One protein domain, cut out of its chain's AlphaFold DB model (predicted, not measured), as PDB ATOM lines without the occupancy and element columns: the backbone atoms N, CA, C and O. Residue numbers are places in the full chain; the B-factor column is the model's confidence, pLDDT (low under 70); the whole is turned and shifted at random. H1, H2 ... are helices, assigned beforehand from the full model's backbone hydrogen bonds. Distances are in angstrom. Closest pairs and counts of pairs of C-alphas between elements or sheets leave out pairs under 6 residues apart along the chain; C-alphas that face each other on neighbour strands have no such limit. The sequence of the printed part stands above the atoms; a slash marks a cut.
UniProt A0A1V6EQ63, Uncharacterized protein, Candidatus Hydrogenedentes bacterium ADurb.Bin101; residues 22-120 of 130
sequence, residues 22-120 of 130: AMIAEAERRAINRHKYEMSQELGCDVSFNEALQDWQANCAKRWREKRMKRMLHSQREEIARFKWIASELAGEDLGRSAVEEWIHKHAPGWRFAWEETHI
ATOM      1  N   ALA A  22      -2.821 291.637 -40.308       93.94
ATOM      2  CA  ALA A  22      -3.086 291.262 -38.921       93.94
ATOM      3  C   ALA A  22      -4.333 290.373 -38.788       93.94
ATOM      4  O   ALA A  22      -4.299 289.395 -38.048       93.94
ATOM      5  N   MET A  23      -5.400 290.654 -39.544       94.06
ATOM      6  CA  MET A  23      -6.612 289.821 -39.545       94.06
ATOM      7  C   MET A  23      -6.346 288.419 -40.097       94.06
ATOM      8  O   MET A  23      -6.748 287.429 -39.486       94.06
ATOM      9  N   ILE A  24      -5.598 288.319 -41.200       92.62
ATOM     10  CA  ILE A  24      -5.204 287.024 -41.773       92.62
ATOM     11  C   ILE A  24      -4.324 286.242 -40.786       92.62
ATOM     12  O   ILE A  24      -4.531 285.045 -40.591       92.62
ATOM     13  N   ALA A  25      -3.365 286.913 -40.140       93.25
ATOM     14  CA  ALA A  25      -2.500 286.293 -39.139       93.25
ATOM     15  C   ALA A  25      -3.293 285.794 -37.920       93.25
ATOM     16  O   ALA A  25      -3.007 284.719 -37.397       93.25
ATOM     17  N   GLU A  26      -4.309 286.540 -37.484       94.25
ATOM     18  CA  GLU A  26      -5.199 286.120 -36.402       94.25
ATOM     19  C   GLU A  26      -6.037 284.895 -36.794       94.25
ATOM     20  O   GLU A  26      -6.115 283.941 -36.018       94.25
ATOM     21  N   ALA A  27      -6.600 284.869 -38.006       93.12
ATOM     22  CA  ALA A  27      -7.316 283.701 -38.520       93.12
ATOM     23  C   ALA A  27      -6.410 282.454 -38.566       93.12
ATOM     24  O   ALA A  27      -6.812 281.368 -38.145       93.12
ATOM     25  N   GLU A  28      -5.159 282.611 -39.012       93.62
ATOM     26  CA  GLU A  28      -4.182 281.518 -39.047       93.62
ATOM     27  C   GLU A  28      -3.793 281.052 -37.635       93.62
ATOM     28  O   GLU A  28      -3.735 279.852 -37.369       93.62
ATOM     29  N   ARG A  29      -3.605 281.979 -36.687       94.44
ATOM     30  CA  ARG A  29      -3.340 281.656 -35.277       94.44
ATOM     31  C   ARG A  29      -4.486 280.856 -34.652       94.44
ATOM     32  O   ARG A  29      -4.234 279.939 -33.869       94.44
ATOM     33  N   ARG A  30      -5.740 281.183 -34.972       93.62
ATOM     34  CA  ARG A  30      -6.913 280.414 -34.520       93.62
ATOM     35  C   ARG A  30      -6.928 279.010 -35.115       93.62
ATOM     36  O   ARG A  30      -7.163 278.063 -34.371       93.62
ATOM     37  N   ALA A  31      -6.603 278.868 -36.399       93.31
ATOM     38  CA  ALA A  31      -6.479 277.564 -37.047       93.31
ATOM     39  C   ALA A  31      -5.395 276.691 -36.385       93.31
ATOM     40  O   ALA A  31      -5.656 275.541 -36.047       93.31
ATOM     41  N   ILE A  32      -4.228 277.266 -36.069       94.62
ATOM     42  CA  ILE A  32      -3.162 276.557 -35.338       94.62
ATOM     43  C   ILE A  32      -3.625 276.137 -33.936       94.62
ATOM     44  O   ILE A  32      -3.317 275.035 -33.492       94.62
ATOM     45  N   ASN A  33      -4.375 276.983 -33.220       94.62
ATOM     46  CA  ASN A  33      -4.907 276.615 -31.903       94.62
ATOM     47  C   ASN A  33      -5.931 275.475 -31.973       94.62
ATOM     48  O   ASN A  33      -5.967 274.651 -31.059       94.62
ATOM     49  N   ARG A  34      -6.739 275.405 -33.037       92.50
ATOM     50  CA  ARG A  34      -7.633 274.262 -33.277       92.50
ATOM     51  C   ARG A  34      -6.843 272.987 -33.546       92.50
ATOM     52  O   ARG A  34      -7.059 272.004 -32.852       92.50
ATOM     53  N   HIS A  35      -5.853 273.049 -34.436       93.19
ATOM     54  CA  HIS A  35      -4.957 271.921 -34.711       93.19
ATOM     55  C   HIS A  35      -4.246 271.432 -33.449       93.19
ATOM     56  O   HIS A  35      -4.194 270.239 -33.180       93.19
ATOM     57  N   LYS A  36      -3.755 272.357 -32.613       95.25
ATOM     58  CA  LYS A  36      -3.186 272.036 -31.295       95.25
ATOM     59  C   LYS A  36      -4.187 271.254 -30.443       95.25
ATOM     60  O   LYS A  36      -3.802 270.268 -29.826       95.25
ATOM     61  N   TYR A  37      -5.438 271.712 -30.374       93.75
ATOM     62  CA  TYR A  37      -6.481 271.035 -29.607       93.75
ATOM     63  C   TYR A  37      -6.743 269.621 -30.139       93.75
ATOM     64  O   TYR A  37      -6.719 268.680 -29.357       93.75
ATOM     65  N   GLU A  38      -6.916 269.461 -31.450       92.56
ATOM     66  CA  GLU A  38      -7.112 268.160 -32.105       92.56
ATOM     67  C   GLU A  38      -5.941 267.209 -31.821       92.56
ATOM     68  O   GLU A  38      -6.139 266.092 -31.345       92.56
ATOM     69  N   MET A  39      -4.711 267.697 -31.979       92.62
ATOM     70  CA  MET A  39      -3.500 266.915 -31.747       92.62
ATOM     71  C   MET A  39      -3.331 266.508 -30.274       92.62
ATOM     72  O   MET A  39      -2.925 265.381 -29.990       92.62
ATOM     73  N   SER A  40      -3.693 267.379 -29.322       94.06
ATOM     74  CA  SER A  40      -3.717 267.025 -27.895       94.06
ATOM     75  C   SER A  40      -4.716 265.902 -27.591       94.06
ATOM     76  O   SER A  40      -4.443 265.035 -26.759       94.06
ATOM     77  N   GLN A  41      -5.871 265.897 -28.266       94.06
ATOM     78  CA  GLN A  41      -6.890 264.860 -28.090       94.06
ATOM     79  C   GLN A  41      -6.424 263.512 -28.654       94.06
ATOM     80  O   GLN A  41      -6.632 262.483 -28.017       94.06
ATOM     81  N   GLU A  42      -5.762 263.515 -29.813       92.31
ATOM     82  CA  GLU A  42      -5.237 262.302 -30.455       92.31
ATOM     83  C   GLU A  42      -4.074 261.671 -29.678       92.31
ATOM     84  O   GLU A  42      -4.003 260.448 -29.547       92.31
ATOM     85  N   LEU A  43      -3.174 262.493 -29.132       90.88
ATOM     86  CA  LEU A  43      -2.008 262.025 -28.375       90.88
ATOM     87  C   LEU A  43      -2.324 261.722 -26.902       90.88
ATOM     88  O   LEU A  43      -1.524 261.081 -26.218       90.88
ATOM     89  N   GLY A  44      -3.476 262.177 -26.399       92.56
ATOM     90  CA  GLY A  44      -3.882 262.009 -25.002       92.56
ATOM     91  C   GLY A  44      -3.033 262.811 -24.007       92.56
ATOM     92  O   GLY A  44      -3.062 262.534 -22.806       92.56
ATOM     93  N   CYS A  45      -2.267 263.793 -24.485       88.56
ATOM     94  CA  CYS A  45      -1.469 264.706 -23.676       88.56
ATOM     95  C   CYS A  45      -1.545 266.126 -24.246       88.56
ATOM     96  O   CYS A  45      -1.822 266.318 -25.426       88.56
ATOM     97  N   ASP A  46      -1.317 267.139 -23.408       93.31
ATOM     98  CA  ASP A  46      -1.317 268.516 -23.898       93.31
ATOM     99  C   ASP A  46      -0.059 268.792 -24.725       93.31
ATOM    100  O   ASP A  46       1.059 268.744 -24.210       93.31
ATOM    101  N   VAL A  47      -0.258 269.105 -26.003       93.56
ATOM    102  CA  VAL A  47       0.810 269.527 -26.903       93.56
ATOM    103  C   VAL A  47       1.046 271.024 -26.754       93.56
ATOM    104  O   VAL A  47       0.097 271.808 -26.697       93.56
ATOM    105  N   SER A  48       2.305 271.462 -26.750       94.94
ATOM    106  CA  SER A  48       2.625 272.885 -26.783       94.94
ATOM    107  C   SER A  48       2.227 273.540 -28.114       94.94
ATOM    108  O   SER A  48       2.145 272.909 -29.170       94.94
ATOM    109  N   PHE A  49       2.024 274.859 -28.089       93.75
ATOM    110  CA  PHE A  49       1.730 275.623 -29.306       93.75
ATOM    111  C   PHE A  49       2.843 275.512 -30.358       93.75
ATOM    112  O   PHE A  49       2.554 275.483 -31.548       93.75
ATOM    113  N   ASN A  50       4.111 275.449 -29.941       95.44
ATOM    114  CA  ASN A  50       5.239 275.389 -30.870       95.44
ATOM    115  C   ASN A  50       5.305 274.047 -31.613       95.44
ATOM    116  O   ASN A  50       5.561 274.024 -32.812       95.44
ATOM    117  N   GLU A  51       5.036 272.941 -30.921       93.62
ATOM    118  CA  GLU A  51       4.947 271.614 -31.540       93.62
ATOM    119  C   GLU A  51       3.782 271.554 -32.534       93.62
ATOM    120  O   GLU A  51       3.977 271.177 -33.689       93.62
ATOM    121  N   ALA A  52       2.599 272.031 -32.131       95.50
ATOM    122  CA  ALA A  52       1.444 272.117 -33.022       95.50
ATOM    123  C   ALA A  52       1.699 273.032 -34.230       95.50
ATOM    124  O   ALA A  52       1.271 272.725 -35.337       95.50
ATOM    125  N   LEU A  53       2.423 274.141 -34.046       95.56
ATOM    126  CA  LEU A  53       2.806 275.043 -35.129       95.56
ATOM    127  C   LEU A  53       3.730 274.359 -36.143       95.56
ATOM    128  O   LEU A  53       3.556 274.561 -37.344       95.56
ATOM    129  N   GLN A  54       4.712 273.582 -35.683       96.00
ATOM    130  CA  GLN A  54       5.629 272.860 -36.568       96.00
ATOM    131  C   GLN A  54       4.889 271.806 -37.390       96.00
ATOM    132  O   GLN A  54       5.054 271.763 -38.612       96.00
ATOM    133  N   ASP A  55       4.028 271.020 -36.741       94.88
ATOM    134  CA  ASP A  55       3.195 270.034 -37.430       94.88
ATOM    135  C   ASP A  55       2.241 270.708 -38.432       94.88
ATOM    136  O   ASP A  55       2.206 270.358 -39.616       94.88
ATOM    137  N   TRP A  56       1.565 271.781 -38.009       94.81
ATOM    138  CA  TRP A  56       0.682 272.567 -38.867       94.81
ATOM    139  C   TRP A  56       1.406 273.108 -40.100       94.81
ATOM    140  O   TRP A  56       0.883 273.026 -41.213       94.81
ATOM    141  N   GLN A  57       2.612 273.659 -39.937       95.19
ATOM    142  CA  GLN A  57       3.406 274.170 -41.055       95.19
ATOM    143  C   GLN A  57       3.783 273.071 -42.053       95.19
ATOM    144  O   GLN A  57       3.767 273.331 -43.259       95.19
ATOM    145  N   ALA A  58       4.091 271.867 -41.568       93.88
ATOM    146  CA  ALA A  58       4.459 270.734 -42.407       93.88
ATOM    147  C   ALA A  58       3.256 270.147 -43.167       93.88
ATOM    148  O   ALA A  58       3.379 269.829 -44.351       93.88
ATOM    149  N   ASN A  59       2.096 270.048 -42.513       91.94
ATOM    150  CA  ASN A  59       0.992 269.210 -42.992       91.94
ATOM    151  C   ASN A  59      -0.243 269.997 -43.464       91.94
ATOM    152  O   ASN A  59      -0.929 269.582 -44.402       91.94
ATOM    153  N   CYS A  60      -0.530 271.149 -42.853       90.69
ATOM    154  CA  CYS A  60      -1.838 271.804 -42.962       90.69
ATOM    155  C   CYS A  60      -1.781 273.205 -43.589       90.69
ATOM    156  O   CYS A  60      -2.647 273.559 -44.398       90.69
ATOM    157  N   ALA A  61      -0.744 273.994 -43.286       92.56
ATOM    158  CA  ALA A  61      -0.687 275.428 -43.568       92.56
ATOM    159  C   ALA A  61      -0.899 275.770 -45.048       92.56
ATOM    160  O   ALA A  61      -1.667 276.672 -45.382       92.56
ATOM    161  N   LYS A  62      -0.254 275.034 -45.963       94.19
ATOM    162  CA  LYS A  62      -0.403 275.271 -47.406       94.19
ATOM    163  C   LYS A  62      -1.851 275.072 -47.862       94.19
ATOM    164  O   LYS A  62      -2.419 275.960 -48.498       94.19
ATOM    165  N   ARG A  63      -2.454 273.930 -47.511       93.75
ATOM    166  CA  ARG A  63      -3.833 273.588 -47.890       93.75
ATOM    167  C   ARG A  63      -4.822 274.601 -47.320       93.75
ATOM    168  O   ARG A  63      -5.720 275.039 -48.038       93.75
ATOM    169  N   TRP A  64      -4.621 275.007 -46.069       93.62
ATOM    170  CA  TRP A  64      -5.451 276.004 -45.403       93.62
ATOM    171  C   TRP A  64      -5.413 277.362 -46.118       93.62
ATOM    172  O   TRP A  64      -6.458 277.884 -46.514       93.62
ATOM    173  N   ARG A  65      -4.209 277.898 -46.384       93.88
ATOM    174  CA  ARG A  65      -4.029 279.188 -47.080       93.88
ATOM    175  C   ARG A  65      -4.632 279.165 -48.480       93.88
ATOM    176  O   ARG A  65      -5.332 280.099 -48.866       93.88
ATOM    177  N   GLU A  66      -4.401 278.091 -49.235       94.00
ATOM    178  CA  GLU A  66      -4.961 277.931 -50.579       94.00
ATOM    179  C   GLU A  66      -6.489 277.866 -50.560       94.00
ATOM    180  O   GLU A  66      -7.141 278.511 -51.383       94.00
ATOM    181  N   LYS A  67      -7.075 277.105 -49.627       92.19
ATOM    182  CA  LYS A  67      -8.531 276.991 -49.499       92.19
ATOM    183  C   LYS A  67      -9.152 278.336 -49.132       92.19
ATOM    184  O   LYS A  67     -10.092 278.765 -49.801       92.19
ATOM    185  N   ARG A  68      -8.586 279.035 -48.145       92.31
ATOM    186  CA  ARG A  68      -9.032 280.375 -47.742       92.31
ATOM    187  C   ARG A  68      -8.960 281.364 -48.907       92.31
ATOM    188  O   ARG A  68      -9.953 282.022 -49.207       92.31
ATOM    189  N   MET A  69      -7.830 281.408 -49.618       92.31
ATOM    190  CA  MET A  69      -7.652 282.283 -50.781       92.31
ATOM    191  C   MET A  69      -8.670 281.978 -51.887       92.31
ATOM    192  O   MET A  69      -9.249 282.898 -52.459       92.31
ATOM    193  N   LYS A  70      -8.931 280.696 -52.175       94.31
ATOM    194  CA  LYS A  70      -9.944 280.290 -53.162       94.31
ATOM    195  C   LYS A  70     -11.345 280.766 -52.774       94.31
ATOM    196  O   LYS A  70     -12.039 281.283 -53.645       94.31
ATOM    197  N   ARG A  71     -11.739 280.636 -51.500       93.25
ATOM    198  CA  ARG A  71     -13.039 281.127 -51.005       93.25
ATOM    199  C   ARG A  71     -13.166 282.639 -51.176       93.25
ATOM    200  O   ARG A  71     -14.102 283.089 -51.824       93.25
ATOM    201  N   MET A  72     -12.176 283.403 -50.710       94.38
ATOM    202  CA  MET A  72     -12.166 284.863 -50.857       94.38
ATOM    203  C   MET A  72     -12.279 285.289 -52.327       94.38
ATOM    204  O   MET A  72     -13.085 286.153 -52.663       94.38
ATOM    205  N   LEU A  73     -11.491 284.680 -53.221       94.06
ATOM    206  CA  LEU A  73     -11.519 285.001 -54.652       94.06
ATOM    207  C   LEU A  73     -12.851 284.627 -55.306       94.06
ATOM    208  O   LEU A  73     -13.306 285.332 -56.204       94.06
ATOM    209  N   HIS A  74     -13.472 283.529 -54.878       95.44
ATOM    210  CA  HIS A  74     -14.794 283.139 -55.350       95.44
ATOM    211  C   HIS A  74     -15.851 284.170 -54.935       95.44
ATOM    212  O   HIS A  74     -16.479 284.760 -55.812       95.44
ATOM    213  N   SER A  75     -15.949 284.489 -53.641       95.31
ATOM    214  CA  SER A  75     -16.893 285.490 -53.126       95.31
ATOM    215  C   SER A  75     -16.655 286.879 -53.726       95.31
ATOM    216  O   SER A  75     -17.601 287.606 -54.018       95.31
ATOM    217  N   GLN A  76     -15.396 287.246 -53.983       95.88
ATOM    218  CA  GLN A  76     -15.055 288.509 -54.636       95.88
ATOM    219  C   GLN A  76     -15.571 288.564 -56.077       95.88
ATOM    220  O   GLN A  76     -16.070 289.597 -56.516       95.88
ATOM    221  N   ARG A  77     -15.469 287.461 -56.827       96.38
ATOM    222  CA  ARG A  77     -15.995 287.387 -58.199       96.38
ATOM    223  C   ARG A  77     -17.513 287.502 -58.225       96.38
ATOM    224  O   ARG A  77     -18.040 288.178 -59.105       96.38
ATOM    225  N   GLU A  78     -18.197 286.859 -57.283       97.25
ATOM    226  CA  GLU A  78     -19.650 286.971 -57.145       97.25
ATOM    227  C   GLU A  78     -20.061 288.402 -56.800       97.25
ATOM    228  O   GLU A  78     -20.967 288.945 -57.430       97.25
ATOM    229  N   GLU A  79     -19.350 289.052 -55.876       97.31
ATOM    230  CA  GLU A  79     -19.629 290.441 -55.517       97.31
ATOM    231  C   GLU A  79     -19.432 291.400 -56.692       97.31
ATOM    232  O   GLU A  79     -20.295 292.236 -56.956       97.31
ATOM    233  N   ILE A  80     -18.336 291.253 -57.442       96.25
ATOM    234  CA  ILE A  80     -18.085 292.059 -58.643       96.25
ATOM    235  C   ILE A  80     -19.203 291.856 -59.670       96.25
ATOM    236  O   ILE A  80     -19.665 292.823 -60.275       96.25
ATOM    237  N   ALA A  81     -19.656 290.616 -59.874       96.31
ATOM    238  CA  ALA A  81     -20.742 290.320 -60.802       96.31
ATOM    239  C   ALA A  81     -22.065 290.962 -60.355       96.31
ATOM    240  O   ALA A  81     -22.751 291.571 -61.179       96.31
ATOM    241  N   ARG A  82     -22.391 290.889 -59.055       96.94
ATOM    242  CA  ARG A  82     -23.563 291.564 -58.475       96.94
ATOM    243  C   ARG A  82     -23.491 293.073 -58.667       96.94
ATOM    244  O   ARG A  82     -24.439 293.658 -59.180       96.94
ATOM    245  N   PHE A  83     -22.367 293.689 -58.309       96.81
ATOM    246  CA  PHE A  83     -22.173 295.129 -58.461       96.81
ATOM    247  C   PHE A  83     -22.299 295.563 -59.920       96.81
ATOM    248  O   PHE A  83     -23.030 296.506 -60.214       96.81
ATOM    249  N   LYS A  84     -21.638 294.850 -60.843       96.94
ATOM    250  CA  LYS A  84     -21.723 295.132 -62.280       96.94
ATOM    251  C   LYS A  84     -23.177 295.122 -62.753       96.94
ATOM    252  O   LYS A  84     -23.577 296.033 -63.475       96.94
ATOM    253  N   TRP A  85     -23.942 294.096 -62.376       96.81
ATOM    254  CA  TRP A  85     -25.342 293.979 -62.770       96.81
ATOM    255  C   TRP A  85     -26.164 295.161 -62.247       96.81
ATOM    256  O   TRP A  85     -26.764 295.869 -63.046       96.81
ATOM    257  N   ILE A  86     -26.090 295.458 -60.944       96.44
ATOM    258  CA  ILE A  86     -26.822 296.581 -60.331       96.44
ATOM    259  C   ILE A  86     -26.452 297.913 -60.997       96.44
ATOM    260  O   ILE A  86     -27.329 298.702 -61.336       96.44
ATOM    261  N   ALA A  87     -25.159 298.169 -61.203       95.88
ATOM    262  CA  ALA A  87     -24.693 299.410 -61.812       95.88
ATOM    263  C   ALA A  87     -25.180 299.558 -63.265       95.88
ATOM    264  O   ALA A  87     -25.548 300.656 -63.675       95.88
ATOM    265  N   SER A  88     -25.232 298.456 -64.019       95.94
ATOM    266  CA  SER A  88     -25.744 298.450 -65.396       95.94
ATOM    267  C   SER A  88     -27.257 298.695 -65.444       95.94
ATOM    268  O   SER A  88     -27.726 299.503 -66.240       95.94
ATOM    269  N   GLU A  89     -28.021 298.077 -64.537       97.62
ATOM    270  CA  GLU A  89     -29.467 298.317 -64.413       97.62
ATOM    271  C   GLU A  89     -29.771 299.783 -64.071       97.62
ATOM    272  O   GLU A  89     -30.681 300.381 -64.640       97.62
ATOM    273  N   LEU A  90     -28.983 300.389 -63.177       96.00
ATOM    274  CA  LEU A  90     -29.135 301.799 -62.801       96.00
ATOM    275  C   LEU A  90     -28.757 302.764 -63.931       96.00
ATOM    276  O   LEU A  90     -29.369 303.825 -64.051       96.00
ATOM    277  N   ALA A  91     -27.760 302.414 -64.746       95.50
ATOM    278  CA  ALA A  91     -27.347 303.213 -65.896       95.50
ATOM    279  C   ALA A  91     -28.291 303.060 -67.102       95.50
ATOM    280  O   ALA A  91     -28.297 303.913 -67.987       95.50
ATOM    281  N   GLY A  92     -29.088 301.987 -67.145       97.00
ATOM    282  CA  GLY A  92     -29.907 301.635 -68.306       97.00
ATOM    283  C   GLY A  92     -29.094 301.097 -69.492       97.00
ATOM    284  O   GLY A  92     -29.624 301.007 -70.597       97.00
ATOM    285  N   GLU A  93     -27.823 300.742 -69.277       94.50
ATOM    286  CA  GLU A  93     -26.911 300.182 -70.281       94.50
ATOM    287  C   GLU A  93     -25.859 299.256 -69.638       94.50
ATOM    288  O   GLU A  93     -25.556 299.376 -68.452       94.50
ATOM    289  N   ASP A  94     -25.279 298.318 -70.404       95.81
ATOM    290  CA  ASP A  94     -24.199 297.453 -69.893       95.81
ATOM    291  C   ASP A  94     -22.896 298.244 -69.747       95.81
ATOM    292  O   ASP A  94     -22.218 298.555 -70.728       95.81
ATOM    293  N   LEU A  95     -22.504 298.501 -68.498       94.06
ATOM    294  CA  LEU A  95     -21.271 299.219 -68.170       94.06
ATOM    295  C   LEU A  95     -20.004 298.370 -68.356       94.06
ATOM    296  O   LEU A  95     -18.886 298.891 -68.300       94.06
ATOM    297  N   GLY A  96     -20.137 297.056 -68.554       93.94
ATOM    298  CA  GLY A  96     -19.016 296.195 -68.912       93.94
ATOM    299  C   GLY A  96     -17.862 296.251 -67.905       93.94
ATOM    300  O   GLY A  96     -18.016 295.914 -66.731       93.94
ATOM    301  N   ARG A  97     -16.678 296.637 -68.399       93.94
ATOM    302  CA  ARG A  97     -15.434 296.741 -67.619       93.94
ATOM    303  C   ARG A  97     -15.418 297.957 -66.688       93.94
ATOM    304  O   ARG A  97     -14.849 297.854 -65.607       93.94
ATOM    305  N   SER A  98     -16.060 299.060 -67.064       94.31
ATOM    306  CA  SER A  98     -16.021 300.312 -66.299       94.31
ATOM    307  C   SER A  98     -16.600 300.139 -64.891       94.31
ATOM    308  O   SER A  98     -16.014 300.609 -63.919       94.31
ATOM    309  N   ALA A  99     -17.683 299.365 -64.751       95.06
ATOM    310  CA  ALA A  99     -18.249 299.035 -63.440       95.06
ATOM    311  C   ALA A  99     -17.291 298.205 -62.563       95.06
ATOM    312  O   ALA A  99     -17.275 298.351 -61.342       95.06
ATOM    313  N   VAL A 100     -16.466 297.342 -63.166       94.81
ATOM    314  CA  VAL A 100     -15.475 296.539 -62.431       94.81
ATOM    315  C   VAL A 100     -14.336 297.418 -61.921       94.81
ATOM    316  O   VAL A 100     -13.924 297.273 -60.773       94.81
ATOM    317  N   GLU A 101     -13.837 298.337 -62.748       94.19
ATOM    318  CA  GLU A 101     -12.792 299.291 -62.353       94.19
ATOM    319  C   GLU A 101     -13.275 300.185 -61.208       94.19
ATOM    320  O   GLU A 101     -12.584 300.332 -60.198       94.19
ATOM    321  N   GLU A 102     -14.505 300.696 -61.303       94.12
ATOM    322  CA  GLU A 102     -15.124 301.453 -60.217       94.12
ATOM    323  C   GLU A 102     -15.213 300.637 -58.921       94.12
ATOM    324  O   GLU A 102     -14.828 301.126 -57.855       94.12
ATOM    325  N   TRP A 103     -15.657 299.380 -59.006       95.62
ATOM    326  CA  TRP A 103     -15.715 298.494 -57.847       95.62
ATOM    327  C   TRP A 103     -14.337 298.280 -57.213       95.62
ATOM    328  O   TRP A 103     -14.197 298.370 -55.991       95.62
ATOM    329  N   ILE A 104     -13.302 298.051 -58.027       92.12
ATOM    330  CA  ILE A 104     -11.924 297.863 -57.552       92.12
ATOM    331  C   ILE A 104     -11.440 299.094 -56.782       92.12
ATOM    332  O   ILE A 104     -10.844 298.949 -55.714       92.12
ATOM    333  N   HIS A 105     -11.713 300.291 -57.296       89.94
ATOM    334  CA  HIS A 105     -11.231 301.528 -56.689       89.94
ATOM    335  C   HIS A 105     -12.028 301.951 -55.452       89.94
ATOM    336  O   HIS A 105     -11.433 302.443 -54.494       89.94
ATOM    337  N   LYS A 106     -13.354 301.769 -55.450       91.69
ATOM    338  CA  LYS A 106     -14.229 302.317 -54.400       91.69
ATOM    339  C   LYS A 106     -14.672 301.296 -53.355       91.69
ATOM    340  O   LYS A 106     -14.886 301.665 -52.204       91.69
ATOM    341  N   HIS A 107     -14.822 300.031 -53.737       91.94
ATOM    342  CA  HIS A 107     -15.507 299.029 -52.915       91.94
ATOM    343  C   HIS A 107     -14.592 297.886 -52.464       91.94
ATOM    344  O   HIS A 107     -14.753 297.383 -51.349       91.94
ATOM    345  N   ALA A 108     -13.595 297.500 -53.268       91.38
ATOM    346  CA  ALA A 108     -12.755 296.339 -52.975       91.38
ATOM    347  C   ALA A 108     -12.034 296.385 -51.612       91.38
ATOM    348  O   ALA A 108     -12.030 295.350 -50.940       91.38
ATOM    349  N   PRO A 109     -11.445 297.515 -51.163       90.62
ATOM    350  CA  PRO A 109     -10.759 297.559 -49.869       90.62
ATOM    351  C   PRO A 109     -11.702 297.277 -48.692       90.62
ATOM    352  O   PRO A 109     -11.421 296.413 -47.863       90.62
ATOM    353  N   GLY A 110     -12.852 297.959 -48.648       91.31
ATOM    354  CA  GLY A 110     -13.848 297.777 -47.587       91.31
ATOM    355  C   GLY A 110     -14.471 296.384 -47.613       91.31
ATOM    356  O   GLY A 110     -14.626 295.752 -46.570       91.31
ATOM    357  N   TRP A 111     -14.742 295.862 -48.811       94.88
ATOM    358  CA  TRP A 111     -15.275 294.514 -48.973       94.88
ATOM    359  C   TRP A 111     -14.310 293.440 -48.448       94.88
ATOM    360  O   TRP A 111     -14.738 292.531 -47.742       94.88
ATOM    361  N   ARG A 112     -13.001 293.552 -48.729       93.62
ATOM    362  CA  ARG A 112     -11.999 292.586 -48.234       93.62
ATOM    363  C   ARG A 112     -11.916 292.579 -46.710       93.62
ATOM    364  O   ARG A 112     -11.806 291.509 -46.126       93.62
ATOM    365  N   PHE A 113     -12.017 293.745 -46.071       92.81
ATOM    366  CA  PHE A 113     -12.080 293.820 -44.612       92.81
ATOM    367  C   PHE A 113     -13.311 293.121 -44.045       92.81
ATOM    368  O   PHE A 113     -13.173 292.296 -43.145       92.81
ATOM    369  N   ALA A 114     -14.490 293.414 -44.594       92.62
ATOM    370  CA  ALA A 114     -15.727 292.773 -44.160       92.62
ATOM    371  C   ALA A 114     -15.679 291.248 -44.368       92.62
ATOM    372  O   ALA A 114     -16.158 290.489 -43.527       92.62
ATOM    373  N   TRP A 115     -15.054 290.785 -45.455       94.31
ATOM    374  CA  TRP A 115     -14.860 289.359 -45.707       94.31
ATOM    375  C   TRP A 115     -13.968 288.708 -44.640       94.31
ATOM    376  O   TRP A 115     -14.355 287.696 -44.062       94.31
ATOM    377  N   GLU A 116     -12.817 289.307 -44.315       92.81
ATOM    378  CA  GLU A 116     -11.931 288.771 -43.271       92.81
ATOM    379  C   GLU A 116     -12.583 288.783 -41.880       92.81
ATOM    380  O   GLU A 116     -12.384 287.846 -41.114       92.81
ATOM    381  N   GLU A 117     -13.376 289.810 -41.556       89.31
ATOM    382  CA  GLU A 117     -14.089 289.916 -40.277       89.31
ATOM    383  C   GLU A 117     -15.160 288.830 -40.127       89.31
ATOM    384  O   GLU A 117     -15.249 288.177 -39.090       89.31
ATOM    385  N   THR A 118     -15.941 288.599 -41.182       89.31
ATOM    386  CA  THR A 118     -17.028 287.607 -41.176       89.31
ATOM    387  C   THR A 118     -16.521 286.166 -41.255       89.31
ATOM    388  O   THR A 118     -17.134 285.278 -40.674       89.31
ATOM    389  N   HIS A 119     -15.382 285.926 -41.912       87.19
ATOM    390  CA  HIS A 119     -14.836 284.583 -42.152       87.19
ATOM    391  C   HIS A 119     -13.595 284.286 -41.290       87.19
ATOM    392  O   HIS A 119     -12.758 283.449 -41.655       87.19
ATOM    393  N   ILE A 120     -13.412 284.983 -40.163       80.69
ATOM    394  CA  ILE A 120     -12.271 284.759 -39.257       80.69
ATOM    395  C   ILE A 120     -12.302 283.360 -38.619       80.69
ATOM    396  O   ILE A 120     -11.250 282.755 -38.410       80.69
TER     397      ILE A 120
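This is residues 22 to 120 of the 130 residues of an uncharacterized protein of Candidatus Hydrogenedentes bacterium ADurb.Bin101 (UniProt A0A1V6EQ63). A narrow rod with the long helix H3 along one side and H1 and H5, one beyond the other, along the opposite side; H2 crosses H1 towards one end, and H4 folds back from H3 towards the other. The printed part has 99 residues with five named helices, H1 to H5 in chain order, and no named strand: all helix. It is only just extended, close to loose: radius of gyration of the C-alphas 19.4 A, spans 64 by 19 by 17 A.

H3, residues 61 to 91, measures 44.5 A from C-alpha 61 at (-0.687, 275.428, -43.568). H1, residues 22 to 43, measures 31.1 A; H2 is residues 49 to 59, H4 96 to 106, H5 108 to 118, ending at C-alpha 118 (-17.028, 287.607, -41.176).

H3 touches H4 with residues 80 to 88 alone, closest C-alphas Lys 84 and Ala 99, 5.4 A. H1 touches H2, about perpendicular at 84 degrees, closest C-alphas Lys 36 and Ala 52, 4.9 A. Every O i to N i+4 pair is within hydrogen-bond range in H1, H2, H3 and H5, 6 of 7 in H4.

The printed part has no cut; the four links are tight. No printed residue is under 70 in pLDDT.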